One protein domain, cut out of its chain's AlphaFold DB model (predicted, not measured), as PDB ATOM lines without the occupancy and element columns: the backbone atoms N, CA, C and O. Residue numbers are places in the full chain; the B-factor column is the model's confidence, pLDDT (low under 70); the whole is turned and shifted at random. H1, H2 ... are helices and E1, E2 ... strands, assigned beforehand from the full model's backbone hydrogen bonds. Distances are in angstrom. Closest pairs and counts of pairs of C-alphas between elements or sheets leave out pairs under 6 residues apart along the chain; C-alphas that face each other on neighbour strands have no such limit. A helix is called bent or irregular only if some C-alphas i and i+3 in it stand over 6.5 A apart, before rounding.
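Overview. This is residues 20 to 128 of the 245 residues of an uncharacterized protein of Artemisia annua (UniProt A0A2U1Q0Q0). The domain has two lobes end to end: a helical lobe of H1, H2, H3 and H4, their helices crossed, and a lobe of a small three-stranded sheet with H5 over one face. H2 lies near the middle, where it meets H5. The printed part has 109 residues, with five named helices and three named strands in the order H1 H2 H3 H4 E1 E2 H5 E3; the class is mixed, helices and strands. The sheet runs E2 E1 E3, antiparallel. The whole is compact, with a radius of gyration of the C-alphas of 14.3 A, yet elongated, spanning 41 by 26 by 24 A.

Arrangement. H1, residues 30 to 37, touches H3, residues 54 to 63, at a steep tilt of 50 degrees, opposite ways; their closest C-alphas are those of Ser 34 and Ile 60, 6.5 A apart. H3 touches H4, residues 67 to 77, with the C-alphas of Phe 61 and Ala 67 closest at 4.9 A. H2, residues 43 to 52, touches H4 at a steep tilt of 69 degrees, only just short of perpendicular; the closest C-alphas are those of Val 43 and Ala 77, 6.7 A apart. H2 and H5, residues 105 to 115, touch about perpendicular at 82 degrees, with the C-alphas of Phe 51 and Lys 107 closest at 5.5 A. E1, residues 83 to 88, and E2, residues 91 to 99, form a hairpin, with N 86 and O 96 within hydrogen-bond range at 2.8 A. E2 bends by 58 degrees at residue 94. E3, residues 120 to 122, is the antiparallel neighbour of E1, with N 121 and O 87 at 2.8 A. H5 is on the sheet at a height of 9.5 A, along the strands at 15 degrees to E2 on the local plane; E2, H5 and E3 are a split strand-helix-strand unit, two same-way strands with E1 between them, and its crossover is right-handed. Every O i to N i+4 pair is within hydrogen-bond range in H1, H2, H3 and H5, and 5 of 7 in H4.

Along the chain. H1 begins at C-alpha 30, (30.284, -35.153, 31.309), and measures 10.6 A. H2 and H3 are each 14.3 A long. H4 is 15.7 A long and irregular, with C-alphas 68 and 71 7.3 A apart. E1 measures 15.9 A, E2 20.7 A and H5 15.5 A. E3, 7.1 A long, ends at C-alpha 122, (3.822, -38.802, 29.646).

Size, cuts and confidence. The C-alphas of Lys 65 and Lys 93, the two farthest apart, are 42.1 A apart. The printed part has no cut, and the links between named elements are tight. Mean pLDDT of the printed part is 70.1; residues 81 to 128 are under 70.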
ATOM      1  N   TRP A  20      21.956 -41.546  26.868       94.38
ATOM      2  CA  TRP A  20      23.276 -41.999  26.413       94.38
ATOM      3  C   TRP A  20      23.244 -42.906  25.177       94.38
ATOM      4  O   TRP A  20      24.283 -43.081  24.530       94.38
ATOM      5  N   ARG A  21      22.080 -43.459  24.804       92.00
ATOM      6  CA  ARG A  21      21.920 -44.175  23.532       92.00
ATOM      7  C   ARG A  21      22.104 -43.252  22.330       92.00
ATOM      8  O   ARG A  21      22.519 -43.726  21.266       92.00
ATOM      9  N   LEU A  22      21.880 -41.943  22.487       92.75
ATOM     10  CA  LEU A  22      22.076 -40.979  21.413       92.75
ATOM     11  C   LEU A  22      23.529 -40.936  20.925       92.75
ATOM     12  O   LEU A  22      24.494 -41.182  21.656       92.75
ATOM     13  N   TYR A  23      23.697 -40.645  19.636       92.62
ATOM     14  CA  TYR A  23      25.008 -40.561  19.014       92.62
ATOM     15  C   TYR A  23      25.868 -39.499  19.702       92.62
ATOM     16  O   TYR A  23      25.378 -38.437  20.050       92.62
ATOM     17  N   LYS A  24      27.153 -39.811  19.917       91.69
ATOM     18  CA  LYS A  24      28.132 -38.961  20.629       91.69
ATOM     19  C   LYS A  24      27.784 -38.617  22.083       91.69
ATOM     20  O   LYS A  24      28.538 -37.875  22.703       91.69
ATOM     21  N   VAL A  25      26.760 -39.240  22.664       91.81
ATOM     22  CA  VAL A  25      26.555 -39.248  24.113       91.81
ATOM     23  C   VAL A  25      27.212 -40.509  24.686       91.81
ATOM     24  O   VAL A  25      27.014 -41.626  24.199       91.81
ATOM     25  N   GLY A  26      28.096 -40.321  25.666       90.69
ATOM     26  CA  GLY A  26      28.801 -41.406  26.350       90.69
ATOM     27  C   GLY A  26      28.135 -41.742  27.681       90.69
ATOM     28  O   GLY A  26      27.859 -40.836  28.461       90.69
ATOM     29  N   LYS A  27      27.942 -43.036  27.979       91.62
ATOM     30  CA  LYS A  27      27.236 -43.524  29.184       91.62
ATOM     31  C   LYS A  27      27.811 -43.033  30.520       91.62
ATOM     32  O   LYS A  27      27.081 -42.932  31.493       91.62
ATOM     33  N   LYS A  28      29.110 -42.729  30.578       91.19
ATOM     34  CA  LYS A  28      29.797 -42.206  31.776       91.19
ATOM     35  C   LYS A  28      30.444 -40.830  31.531       91.19
ATOM     36  O   LYS A  28      31.421 -40.488  32.185       91.19
ATOM     37  N   GLY A  29      29.967 -40.080  30.534       91.50
ATOM     38  CA  GLY A  29      30.562 -38.802  30.122       91.50
ATOM     39  C   GLY A  29      30.048 -37.581  30.896       91.50
ATOM     40  O   GLY A  29      29.006 -37.636  31.543       91.50
ATOM     41  N   SER A  30      30.741 -36.445  30.762       94.69
ATOM     42  CA  SER A  30      30.284 -35.153  31.309       94.69
ATOM     43  C   SER A  30      28.905 -34.758  30.775       94.69
ATOM     44  O   SER A  30      28.048 -34.344  31.544       94.69
ATOM     45  N   LEU A  31      28.659 -34.976  29.479       95.88
ATOM     46  CA  LEU A  31      27.395 -34.624  28.833       95.88
ATOM     47  C   LEU A  31      26.185 -35.342  29.435       95.88
ATOM     48  O   LEU A  31      25.177 -34.699  29.694       95.88
ATOM     49  N   VAL A  32      26.265 -36.658  29.678       95.31
ATOM     50  CA  VAL A  32      25.127 -37.386  30.268       95.31
ATOM     51  C   VAL A  32      24.871 -36.937  31.707       95.31
ATOM     52  O   VAL A  32      23.721 -36.880  32.125       95.31
ATOM     53  N   ARG A  33      25.920 -36.555  32.453       96.44
ATOM     54  CA  ARG A  33      25.769 -35.983  33.795       96.44
ATOM     55  C   ARG A  33      25.034 -34.640  33.737       96.44
ATOM     56  O   ARG A  33      24.024 -34.506  34.412       96.44
ATOM     57  N   SER A  34      25.465 -33.715  32.877       95.31
ATOM     58  CA  SER A  34      24.808 -32.409  32.718       95.31
ATOM     59  C   SER A  34      23.368 -32.524  32.202       95.31
ATOM     60  O   SER A  34      22.487 -31.809  32.667       95.31
ATOM     61  N   LEU A  35      23.093 -33.462  31.289       92.75
ATOM     62  CA  LEU A  35      21.725 -33.757  30.843       92.75
ATOM     63  C   LEU A  35      20.861 -34.296  31.994       92.75
ATOM     64  O   LEU A  35      19.743 -33.828  32.191       92.75
ATOM     65  N   ASN A  36      21.391 -35.218  32.802       91.88
ATOM     66  CA  ASN A  36      20.680 -35.758  33.962       91.88
ATOM     67  C   ASN A  36      20.408 -34.693  35.037       91.88
ATOM     68  O   ASN A  36      19.319 -34.689  35.613       91.88
ATOM     69  N   GLU A  37      21.359 -33.789  35.290       91.38
ATOM     70  CA  GLU A  37      21.192 -32.628  36.183       91.38
ATOM     71  C   GLU A  37      20.072 -31.700  35.684       91.38
ATOM     72  O   GLU A  37      19.247 -31.243  36.471       91.38
ATOM     73  N   ALA A  38      19.956 -31.528  34.363       84.94
ATOM     74  CA  ALA A  38      18.855 -30.819  33.709       84.94
ATOM     75  C   ALA A  38      17.540 -31.629  33.613       84.94
ATOM     76  O   ALA A  38      16.596 -31.199  32.948       84.94
ATOM     77  N   LYS A  39      17.460 -32.796  34.271       87.44
ATOM     78  CA  LYS A  39      16.336 -33.754  34.231       87.44
ATOM     79  C   LYS A  39      16.017 -34.331  32.841       87.44
ATOM     80  O   LYS A  39      14.909 -34.803  32.618       87.44
ATOM     81  N   ILE A  40      16.990 -34.362  31.935       88.88
ATOM     82  CA  ILE A  40      16.885 -34.964  30.598       88.88
ATOM     83  C   ILE A  40      17.493 -36.369  30.652       88.88
ATOM     84  O   ILE A  40      18.695 -36.541  30.451       88.88
ATOM     85  N   LYS A  41      16.675 -37.379  30.974       88.00
ATOM     86  CA  LYS A  41      17.148 -38.751  31.242       88.00
ATOM     87  C   LYS A  41      16.948 -39.684  30.055       88.00
ATOM     88  O   LYS A  41      17.735 -40.611  29.859       88.00
ATOM     89  N   THR A  42      15.913 -39.435  29.262       87.25
ATOM     90  CA  THR A  42      15.511 -40.270  28.129       87.25
ATOM     91  C   THR A  42      15.664 -39.545  26.792       87.25
ATOM     92  O   THR A  42      15.818 -38.323  26.727       87.25
ATOM     93  N   VAL A  43      15.620 -40.297  25.691       87.12
ATOM     94  CA  VAL A  43      15.533 -39.732  24.334       87.12
ATOM     95  C   VAL A  43      14.257 -38.901  24.171       87.12
ATOM     96  O   VAL A  43      14.298 -37.868  23.507       87.12
ATOM     97  N   GLY A  44      13.150 -39.304  24.803       80.50
ATOM     98  CA  GLY A  44      11.918 -38.514  24.849       80.50
ATOM     99  C   GLY A  44      12.124 -37.147  25.499       80.50
ATOM    100  O   GLY A  44      11.837 -36.132  24.866       80.50
ATOM    101  N   ASP A  45      12.714 -37.105  26.699       80.94
ATOM    102  CA  ASP A  45      13.020 -35.844  27.397       80.94
ATOM    103  C   ASP A  45      13.913 -34.933  26.546       80.94
ATOM    104  O   ASP A  45      13.741 -33.713  26.516       80.94
ATOM    105  N   PHE A  46      14.871 -35.529  25.829       89.56
ATOM    106  CA  PHE A  46      15.782 -34.803  24.951       89.56
ATOM    107  C   PHE A  46      15.042 -34.146  23.783       89.56
ATOM    108  O   PHE A  46      15.264 -32.971  23.499       89.56
ATOM    109  N   ILE A  47      14.162 -34.890  23.108       83.38
ATOM    110  CA  ILE A  47      13.362 -34.390  21.980       83.38
ATOM    111  C   ILE A  47      12.400 -33.294  22.452       83.38
ATOM    112  O   ILE A  47      12.284 -32.255  21.805       83.38
ATOM    113  N   ILE A  48      11.766 -33.487  23.609       77.38
ATOM    114  CA  ILE A  48      10.920 -32.481  24.256       77.38
ATOM    115  C   ILE A  48      11.713 -31.196  24.498       77.38
ATOM    116  O   ILE A  48      11.322 -30.119  24.049       77.38
ATOM    117  N   CYS A  49      12.865 -31.301  25.164       79.06
ATOM    118  CA  CYS A  49      13.692 -30.137  25.461       79.06
ATOM    119  C   CYS A  49      14.201 -29.457  24.185       79.06
ATOM    120  O   CYS A  49      14.266 -28.233  24.139       79.06
ATOM    121  N   LEU A  50      14.523 -30.225  23.141       84.44
ATOM    122  CA  LEU A  50      14.935 -29.697  21.843       84.44
ATOM    123  C   LEU A  50      13.843 -28.826  21.203       84.44
ATOM    124  O   LEU A  50      14.163 -27.812  20.587       84.44
ATOM    125  N   PHE A  51      12.569 -29.202  21.324       77.62
ATOM    126  CA  PHE A  51      11.476 -28.434  20.727       77.62
ATOM    127  C   PHE A  51      11.087 -27.212  21.552       77.62
ATOM    128  O   PHE A  51      10.877 -26.143  20.980       77.62
ATOM    129  N   LEU A  52      11.053 -27.350  22.877       74.12
ATOM    130  CA  LEU A  52      10.601 -26.286  23.774       74.12
ATOM    131  C   LEU A  52      11.693 -25.280  24.114       74.12
ATOM    132  O   LEU A  52      11.447 -24.084  24.199       74.12
ATOM    133  N   ARG A  53      12.903 -25.778  24.374       78.62
ATOM    134  CA  ARG A  53      14.026 -24.992  24.893       78.62
ATOM    135  C   ARG A  53      15.323 -25.360  24.153       78.62
ATOM    136  O   ARG A  53      16.275 -25.820  24.788       78.62
ATOM    137  N   PRO A  54      15.387 -25.169  22.818       84.00
ATOM    138  CA  PRO A  54      16.557 -25.536  22.015       84.00
ATOM    139  C   PRO A  54      17.832 -24.812  22.458       84.00
ATOM    140  O   PRO A  54      18.885 -25.440  22.513       84.00
ATOM    141  N   GLN A  55      17.731 -23.527  22.817       85.81
ATOM    142  CA  GLN A  55      18.870 -22.726  23.287       85.81
ATOM    143  C   GLN A  55      19.426 -23.270  24.607       85.81
ATOM    144  O   GLN A  55      20.618 -23.535  24.703       85.81
ATOM    145  N   TYR A  56      18.559 -23.562  25.580       88.75
ATOM    146  CA  TYR A  56      18.961 -24.190  26.843       88.75
ATOM    147  C   TYR A  56      19.630 -25.556  26.627       88.75
ATOM    148  O   TYR A  56      20.627 -25.889  27.268       88.75
ATOM    149  N   LEU A  57      19.110 -26.359  25.693       89.62
ATOM    150  CA  LEU A  57      19.734 -27.634  25.355       89.62
ATOM    151  C   LEU A  57      21.121 -27.432  24.724       89.62
ATOM    152  O   LEU A  57      22.047 -28.172  25.047       89.62
ATOM    153  N   GLU A  58      21.290 -26.429  23.865       93.00
ATOM    154  CA  GLU A  58      22.586 -26.072  23.281       93.00
ATOM    155  C   GLU A  58      23.582 -25.561  24.341       93.00
ATOM    156  O   GLU A  58      24.745 -25.972  24.338       93.00
ATOM    157  N   GLU A  59      23.121 -24.767  25.311       93.88
ATOM    158  CA  GLU A  59      23.908 -24.306  26.464       93.88
ATOM    159  C   GLU A  59      24.417 -25.472  27.318       93.88
ATOM    160  O   GLU A  59      25.595 -25.495  27.685       93.88
ATOM    161  N   ILE A  60      23.587 -26.493  27.574       93.06
ATOM    162  CA  ILE A  60      24.018 -27.716  28.275       93.06
ATOM    163  C   ILE A  60      25.162 -28.397  27.511       93.06
ATOM    164  O   ILE A  60      26.154 -28.824  28.112       93.06
ATOM    165  N   PHE A  61      25.061 -28.493  26.180       96.19
ATOM    166  CA  PHE A  61      26.128 -29.070  25.358       96.19
ATOM    167  C   PHE A  61      27.399 -28.225  25.398       96.19
ATOM    168  O   PHE A  61      28.495 -28.787  25.475       96.19
ATOM    169  N   ALA A  62      27.277 -26.899  25.357       94.62
ATOM    170  CA  ALA A  62      28.409 -25.990  25.458       94.62
ATOM    171  C   ALA A  62      29.112 -26.118  26.819       94.62
ATOM    172  O   ALA A  62      30.316 -26.384  26.855       94.62
ATOM    173  N   GLY A  63      28.361 -26.050  27.923       93.81
ATOM    174  CA  GLY A  63      28.878 -26.178  29.289       93.81
ATOM    175  C   GLY A  63      29.545 -27.528  29.559       93.81
ATOM    176  O   GLY A  63      30.603 -27.595  30.184       93.81
ATOM    177  N   ALA A  64      29.010 -28.613  28.990       93.38
ATOM    178  CA  ALA A  64      29.610 -29.941  29.099       93.38
ATOM    179  C   ALA A  64      30.872 -30.142  28.227       93.38
ATOM    180  O   ALA A  64      31.490 -31.210  28.308       93.38
ATOM    181  N   LYS A  65      31.262 -29.142  27.416       93.75
ATOM    182  CA  LYS A  65      32.340 -29.178  26.403       93.75
ATOM    183  C   LYS A  65      32.052 -30.102  25.209       93.75
ATOM    184  O   LYS A  65      32.960 -30.696  24.630       93.75
ATOM    185  N   HIS A  66      30.785 -30.197  24.810       94.50
ATOM    186  CA  HIS A  66      30.286 -31.039  23.711       94.50
ATOM    187  C   HIS A  66      29.564 -30.260  22.599       94.50
ATOM    188  O   HIS A  66      28.929 -30.880  21.755       94.50
ATOM    189  N   ALA A  67      29.700 -28.931  22.511       93.31
ATOM    190  CA  ALA A  67      29.027 -28.106  21.487       93.31
ATOM    191  C   ALA A  67      29.137 -28.669  20.050       93.31
ATOM    192  O   ALA A  67      28.159 -28.730  19.310       93.31
ATOM    193  N   LYS A  68      30.316 -29.188  19.669       93.75
ATOM    194  CA  LYS A  68      30.559 -29.769  18.333       93.75
ATOM    195  C   LYS A  68      29.704 -31.006  18.024       93.75
ATOM    196  O   LYS A  68      29.510 -31.325  16.854       93.75
ATOM    197  N   SER A  69      29.220 -31.727  19.038       91.38
ATOM    198  CA  SER A  69      28.388 -32.916  18.844       91.38
ATOM    199  C   SER A  69      26.890 -32.611  18.820       91.38
ATOM    200  O   SER A  69      26.129 -33.460  18.364       91.38
ATOM    201  N   PHE A  70      26.459 -31.408  19.215       94.31
ATOM    202  CA  PHE A  70      25.043 -31.058  19.355       94.31
ATOM    203  C   PHE A  70      24.223 -31.385  18.100       94.31
ATOM    204  O   PHE A  70      23.306 -32.206  18.149       94.31
ATOM    205  N   LYS A  71      24.630 -30.855  16.937       93.31
ATOM    206  CA  LYS A  71      23.928 -31.069  15.656       93.31
ATOM    207  C   LYS A  71      23.801 -32.548  15.277       93.31
ATOM    208  O   LYS A  71      22.757 -32.975  14.784       93.31
ATOM    209  N   VAL A  72      24.848 -33.349  15.494       93.38
ATOM    210  CA  VAL A  72      24.825 -34.773  15.125       93.38
ATOM    211  C   VAL A  72      24.008 -35.608  16.116       93.38
ATOM    212  O   VAL A  72      23.348 -36.563  15.707       93.38
ATOM    213  N   THR A  73      23.985 -35.215  17.391       93.94
ATOM    214  CA  THR A  73      23.127 -35.814  18.418       93.94
ATOM    215  C   THR A  73      21.656 -35.527  18.133       93.94
ATOM    216  O   THR A  73      20.856 -36.459  18.118       93.94
ATOM    217  N   VAL A  74      21.313 -34.276  17.797       93.00
ATOM    218  CA  VAL A  74      19.962 -33.871  17.369       93.00
ATOM    219  C   VAL A  74      19.519 -34.665  16.146       93.00
ATOM    220  O   VAL A  74      18.464 -35.294  16.167       93.00
ATOM    221  N   LYS A  75      20.359 -34.735  15.106       90.56
ATOM    222  CA  LYS A  75      20.055 -35.514  13.898       90.56
ATOM    223  C   LYS A  75      19.804 -36.993  14.204       90.56
ATOM    224  O   LYS A  75      19.027 -37.628  13.504       90.56
ATOM    225  N   HIS A  76      20.471 -37.561  15.207       91.62
ATOM    226  CA  HIS A  76      20.234 -38.940  15.629       91.62
ATOM    227  C   HIS A  76      18.946 -39.087  16.444       91.62
ATOM    228  O   HIS A  76      18.193 -40.023  16.199       91.62
ATOM    229  N   ALA A  77      18.671 -38.165  17.369       89.44
ATOM    230  CA  ALA A  77      17.441 -38.160  18.158       89.44
ATOM    231  C   ALA A  77      16.198 -38.050  17.263       89.44
ATOM    232  O   ALA A  77      15.242 -38.787  17.458       89.44
ATOM    233  N   LEU A  78      16.244 -37.223  16.217       84.56
ATOM    234  CA  LEU A  78      15.139 -37.054  15.264       84.56
ATOM    235  C   LEU A  78      14.934 -38.244  14.310       84.56
ATOM    236  O   LEU A  78      13.963 -38.262  13.563       84.56
ATOM    237  N   LYS A  79      15.818 -39.253  14.325       83.31
ATOM    238  CA  LYS A  79      15.563 -40.546  13.661       83.31
ATOM    239  C   LYS A  79      14.705 -41.487  14.507       83.31
ATOM    240  O   LYS A  79      14.391 -42.577  14.045       83.31
ATOM    241  N   CYS A  80      14.386 -41.102  15.742       78.31
ATOM    242  CA  CYS A  80      13.486 -41.842  16.611       78.31
ATOM    243  C   CYS A  80      12.111 -41.947  15.922       78.31
ATOM    244  O   CYS A  80      11.495 -40.908  15.682       78.31
ATOM    245  N   PRO A  81      11.617 -43.155  15.592       61.03
ATOM    246  CA  PRO A  81      10.442 -43.374  14.739       61.03
ATOM    247  C   PRO A  81       9.124 -43.124  15.486       61.03
ATOM    248  O   PRO A  81       8.093 -43.713  15.177       61.03
ATOM    249  N   SER A  82       9.161 -42.310  16.536       57.69
ATOM    250  CA  SER A  82       8.171 -42.384  17.594       57.69
ATOM    251  C   SER A  82       7.063 -41.366  17.436       57.69
ATOM    252  O   SER A  82       7.275 -40.206  17.081       57.69
ATOM    253  N   LYS A  83       5.881 -41.834  17.807       52.56
ATOM    254  CA  LYS A  83       4.685 -41.062  18.069       52.56
ATOM    255  C   LYS A  83       4.684 -40.639  19.549       52.56
ATOM    256  O   LYS A  83       4.463 -41.465  20.423       52.56
ATOM    257  N   LEU A  84       4.992 -39.382  19.863       51.84
ATOM    258  CA  LEU A  84       4.924 -38.818  21.215       51.84
ATOM    259  C   LEU A  84       3.461 -38.661  21.638       51.84
ATOM    260  O   LEU A  84       2.799 -37.732  21.189       51.84
ATOM    261  N   LYS A  85       2.953 -39.544  22.501       46.69
ATOM    262  CA  LYS A  85       1.622 -39.392  23.100       46.69
ATOM    263  C   LYS A  85       1.692 -38.579  24.394       46.69
ATOM    264  O   LYS A  85       2.288 -39.010  25.375       46.69
ATOM    265  N   TYR A  86       1.046 -37.422  24.400       47.59
ATOM    266  CA  TYR A  86       0.852 -36.564  25.562       47.59
ATOM    267  C   TYR A  86      -0.548 -36.790  26.110       47.59
ATOM    268  O   TYR A  86      -1.524 -36.407  25.471       47.59
ATOM    269  N   CYS A  87      -0.668 -37.434  27.266       39.72
ATOM    270  CA  CYS A  87      -1.960 -37.675  27.900       39.72
ATOM    271  C   CYS A  87      -2.260 -36.591  28.922       39.72
ATOM    272  O   CYS A  87      -1.339 -36.032  29.514       39.72
ATOM    273  N   SER A  88      -3.539 -36.320  29.178       36.41
ATOM    274  CA  SER A  88      -3.854 -35.426  30.282       36.41
ATOM    275  C   SER A  88      -3.583 -36.101  31.635       36.41
ATOM    276  O   SER A  88      -3.916 -37.271  31.809       36.41
ATOM    277  N   SER A  89      -3.044 -35.370  32.618       37.09
ATOM    278  CA  SER A  89      -2.924 -35.807  34.022       37.09
ATOM    279  C   SER A  89      -4.258 -36.272  34.610       37.09
ATOM    280  O   SER A  89      -4.283 -37.138  35.479       37.09
ATOM    281  N   PHE A  90      -5.363 -35.704  34.122       33.97
ATOM    282  CA  PHE A  90      -6.719 -35.971  34.596       33.97
ATOM    283  C   PHE A  90      -7.457 -37.025  33.758       33.97
ATOM    284  O   PHE A  90      -8.499 -37.520  34.184       33.97
ATOM    285  N   ASP A  91      -6.934 -37.382  32.580       43.22
ATOM    286  CA  ASP A  91      -7.532 -38.385  31.701       43.22
ATOM    287  C   ASP A  91      -6.479 -39.058  30.810       43.22
ATOM    288  O   ASP A  91      -6.135 -38.583  29.728       43.22
ATOM    289  N   GLN A  92      -5.989 -40.217  31.255       41.09
ATOM    290  CA  GLN A  92      -5.014 -41.022  30.514       41.09
ATOM    291  C   GLN A  92      -5.603 -41.700  29.265       41.09
ATOM    292  O   GLN A  92      -4.852 -42.244  28.448       41.09
ATOM    293  N   LYS A  93      -6.936 -41.682  29.096       37.59
ATOM    294  CA  LYS A  93      -7.610 -42.265  27.926       37.59
ATOM    295  C   LYS A  93      -7.533 -41.339  26.715       37.59
ATOM    296  O   LYS A  93      -7.446 -41.828  25.589       37.59
ATOM    297  N   ASN A  94      -7.474 -40.028  26.949       37.66
ATOM    298  CA  ASN A  94      -7.362 -39.006  25.916       37.66
ATOM    299  C   ASN A  94      -5.934 -38.444  25.892       37.66
ATOM    300  O   ASN A  94      -5.468 -37.828  26.850       37.66
ATOM    301  N   GLY A  95      -5.217 -38.668  24.791       41.81
ATOM    302  CA  GLY A  95      -3.866 -38.142  24.619       41.81
ATOM    303  C   GLY A  95      -3.570 -37.751  23.181       41.81
ATOM    304  O   GLY A  95      -4.068 -38.381  22.248       41.81
ATOM    305  N   VAL A  96      -2.762 -36.711  23.013       43.84
ATOM    306  CA  VAL A  96      -2.346 -36.186  21.715       43.84
ATOM    307  C   VAL A  96      -1.100 -36.922  21.258       43.84
ATOM    308  O   VAL A  96      -0.084 -36.891  21.939       43.84
ATOM    309  N   VAL A  97      -1.187 -37.607  20.124       42.91
ATOM    310  CA  VAL A  97      -0.116 -38.437  19.573       42.91
ATOM    311  C   VAL A  97       0.591 -37.670  18.454       42.91
ATOM    312  O   VAL A  97      -0.015 -37.415  17.419       42.91
ATOM    313  N   PHE A  98       1.867 -37.325  18.628       49.69
ATOM    314  CA  PHE A  98       2.662 -36.613  17.623       49.69
ATOM    315  C   PHE A  98       3.701 -37.507  16.988       49.69
ATOM    316  O   PHE A  98       4.649 -37.922  17.642       49.69
ATOM    317  N   GLU A  99       3.597 -37.737  15.692       49.84
ATOM    318  CA  GLU A  99       4.682 -38.374  14.962       49.84
ATOM    319  C   GLU A  99       5.867 -37.405  14.837       49.84
ATOM    320  O   GLU A  99       5.733 -36.281  14.350       49.84
ATOM    321  N   VAL A 100       7.034 -37.812  15.342       52.91
ATOM    322  CA  VAL A 100       8.255 -36.983  15.362       52.91
ATOM    323  C   VAL A 100       9.038 -37.095  14.049       52.91
ATOM    324  O   VAL A 100      10.080 -36.459  13.884       52.91
ATOM    325  N   SER A 101       8.547 -37.866  13.073       46.88
ATOM    326  CA  SER A 101       9.206 -38.041  11.781       46.88
ATOM    327  C   SER A 101       9.121 -36.766  10.930       46.88
ATOM    328  O   SER A 101       8.255 -36.614  10.079       46.88
ATOM    329  N   GLY A 102      10.057 -35.851  11.178       48.16
ATOM    330  CA  GLY A 102      10.554 -34.847  10.244       48.16
ATOM    331  C   GLY A 102       9.515 -34.060   9.447       48.16
ATOM    332  O   GLY A 102       9.438 -34.242   8.242       48.16
ATOM    333  N   GLN A 103       8.823 -33.110  10.077       46.62
ATOM    334  CA  GLN A 103       8.294 -31.905   9.424       46.62
ATOM    335  C   GLN A 103       7.979 -30.857  10.504       46.62
ATOM    336  O   GLN A 103       7.688 -31.212  11.645       46.62
ATOM    337  N   GLY A 104       8.082 -29.560  10.181       48.34
ATOM    338  CA  GLY A 104       7.969 -28.439  11.139       48.34
ATOM    339  C   GLY A 104       6.711 -28.446  12.026       48.34
ATOM    340  O   GLY A 104       6.716 -27.857  13.105       48.34
ATOM    341  N   VAL A 105       5.693 -29.201  11.617       48.38
ATOM    342  CA  VAL A 105       4.439 -29.462  12.329       48.38
ATOM    343  C   VAL A 105       4.664 -30.099  13.711       48.38
ATOM    344  O   VAL A 105       4.045 -29.673  14.683       48.38
ATOM    345  N   SER A 106       5.596 -31.051  13.858       50.69
ATOM    346  CA  SER A 106       5.826 -31.738  15.145       50.69
ATOM    347  C   SER A 106       6.366 -30.795  16.225       50.69
ATOM    348  O   SER A 106       6.022 -30.934  17.397       50.69
ATOM    349  N   LYS A 107       7.194 -29.812  15.841       53.94
ATOM    350  CA  LYS A 107       7.745 -28.815  16.770       53.94
ATOM    351  C   LYS A 107       6.641 -27.896  17.291       53.94
ATOM    352  O   LYS A 107       6.515 -27.740  18.499       53.94
ATOM    353  N   GLN A 108       5.846 -27.329  16.383       56.00
ATOM    354  CA  GLN A 108       4.768 -26.401  16.728       56.00
ATOM    355  C   GLN A 108       3.739 -27.061  17.646       56.00
ATOM    356  O   GLN A 108       3.372 -26.503  18.672       56.00
ATOM    357  N   LEU A 109       3.353 -28.292  17.327       53.69
ATOM    358  CA  LEU A 109       2.384 -29.041  18.108       53.69
ATOM    359  C   LEU A 109       2.857 -29.373  19.533       53.69
ATOM    360  O   LEU A 109       2.087 -29.242  20.484       53.69
ATOM    361  N   VAL A 110       4.123 -29.773  19.700       52.06
ATOM    362  CA  VAL A 110       4.705 -30.001  21.033       52.06
ATOM    363  C   VAL A 110       4.769 -28.693  21.820       52.06
ATOM    364  O   VAL A 110       4.387 -28.677  22.987       52.06
ATOM    365  N   THR A 111       5.188 -27.592  21.191       55.00
ATOM    366  CA  THR A 111       5.184 -26.264  21.819       55.00
ATOM    367  C   THR A 111       3.785 -25.882  22.304       55.00
ATOM    368  O   THR A 111       3.621 -25.593  23.485       55.00
ATOM    369  N   THR A 112       2.763 -26.011  21.457       53.28
ATOM    370  CA  THR A 112       1.372 -25.709  21.824       53.28
ATOM    371  C   THR A 112       0.851 -26.609  22.949       53.28
ATOM    372  O   THR A 112       0.173 -26.129  23.854       53.28
ATOM    373  N   ALA A 113       1.178 -27.905  22.962       52.94
ATOM    374  CA  ALA A 113       0.767 -28.798  24.049       52.94
ATOM    375  C   ALA A 113       1.393 -28.406  25.404       52.94
ATOM    376  O   ALA A 113       0.731 -28.483  26.439       52.94
ATOM    377  N   PHE A 114       2.650 -27.953  25.403       50.53
ATOM    378  CA  PHE A 114       3.366 -27.520  26.607       50.53
ATOM    379  C   PHE A 114       3.031 -26.099  27.068       50.53
ATOM    380  O   PHE A 114       3.079 -25.812  28.259       50.53
ATOM    381  N   GLU A 115       2.637 -25.198  26.179       51.91
ATOM    382  CA  GLU A 115       2.071 -23.906  26.596       51.91
ATOM    383  C   GLU A 115       0.771 -24.094  27.405       51.91
ATOM    384  O   GLU A 115       0.380 -23.222  28.174       51.91
ATOM    385  N   ASN A 116       0.158 -25.281  27.313       46.50
ATOM    386  CA  ASN A 116      -1.046 -25.696  28.032       46.50
ATOM    387  C   ASN A 116      -0.766 -26.781  29.113       46.50
ATOM    388  O   ASN A 116      -1.663 -27.526  29.516       46.50
ATOM    389  N   TRP A 117       0.485 -26.876  29.600       40.44
ATOM    390  CA  TRP A 117       1.056 -27.985  30.400       40.44
ATOM    391  C   TRP A 117       0.469 -28.240  31.794       40.44
ATOM    392  O   TRP A 117       0.754 -29.286  32.376       40.44
ATOM    393  N   GLY A 118      -0.394 -27.372  32.332       41.28
ATOM    394  CA  GLY A 118      -1.065 -27.616  33.624       41.28
ATOM    395  C   GLY A 118      -1.843 -28.942  33.687       41.28
ATOM    396  O   GLY A 118      -2.213 -29.398  34.764       41.28
ATOM    397  N   ASN A 119      -2.043 -29.590  32.537       40.12
ATOM    398  CA  ASN A 119      -2.884 -30.757  32.384       40.12
ATOM    399  C   ASN A 119      -2.206 -31.976  31.748       40.12
ATOM    400  O   ASN A 119      -2.968 -32.863  31.403       40.12
ATOM    401  N   VAL A 120      -0.880 -32.080  31.549       35.28
ATOM    402  CA  VAL A 120      -0.275 -33.150  30.706       35.28
ATOM    403  C   VAL A 120       0.777 -34.018  31.428       35.28
ATOM    404  O   VAL A 120       1.703 -33.501  32.045       35.28
ATOM    405  N   THR A 121       0.683 -35.351  31.295       39.62
ATOM    406  CA  THR A 121       1.690 -36.349  31.720       39.62
ATOM    407  C   THR A 121       2.037 -37.347  30.603       39.62
ATOM    408  O   THR A 121       1.237 -37.645  29.714       39.62
ATOM    409  N   ILE A 122       3.271 -37.860  30.634       39.66
ATOM    410  CA  ILE A 122       3.822 -38.802  29.646       39.66
ATOM    411  C   ILE A 122       3.367 -40.223  30.006       39.66
ATOM    412  O   ILE A 122       3.658 -40.691  31.106       39.66
ATOM    413  N   VAL A 123       2.700 -40.926  29.085       37.09
ATOM    414  CA  VAL A 123       2.304 -42.336  29.265       37.09
ATOM    415  C   VAL A 123       2.968 -43.191  28.191       37.09
ATOM    416  O   VAL A 123       2.926 -42.862  27.006       37.09
ATOM    417  N   ASN A 124       3.594 -44.283  28.621       40.50
ATOM    418  CA  ASN A 124       4.242 -45.259  27.751       40.50
ATOM    419  C   ASN A 124       3.198 -46.254  27.194       40.50
ATOM    420  O   ASN A 124       2.297 -46.647  27.938       40.50
ATOM    421  N   GLU A 125       3.300 -46.668  25.923       37.56
ATOM    422  CA  GLU A 125       2.315 -47.567  25.278       37.56
ATOM    423  C   GLU A 125       2.140 -48.891  26.044       37.56
ATOM    424  O   GLU A 125       1.022 -49.395  26.166       37.56
ATOM    425  N   ASP A 126       3.215 -49.390  26.660       37.41
ATOM    426  CA  ASP A 126       3.236 -50.676  27.369       37.41
ATOM    427  C   ASP A 126       2.400 -50.697  28.664       37.41
ATOM    428  O   ASP A 126       2.084 -51.767  29.182       37.41
ATOM    429  N   GLN A 127       2.006 -49.535  29.202       33.59
ATOM    430  CA  GLN A 127       1.185 -49.453  30.421       33.59
ATOM    431  C   GLN A 127      -0.329 -49.473  30.151       33.59
ATOM    432  O   GLN A 127      -1.121 -49.531  31.091       33.59
ATOM    433  N   LEU A 128      -0.760 -49.461  28.886       33.38
ATOM    434  CA  LEU A 128      -2.181 -49.376  28.519       33.38
ATOM    435  C   LEU A 128      -2.924 -50.723  28.532       33.38
ATOM    436  O   LEU A 128      -4.150 -50.738  28.434       33.38
TER     437      LEU A 128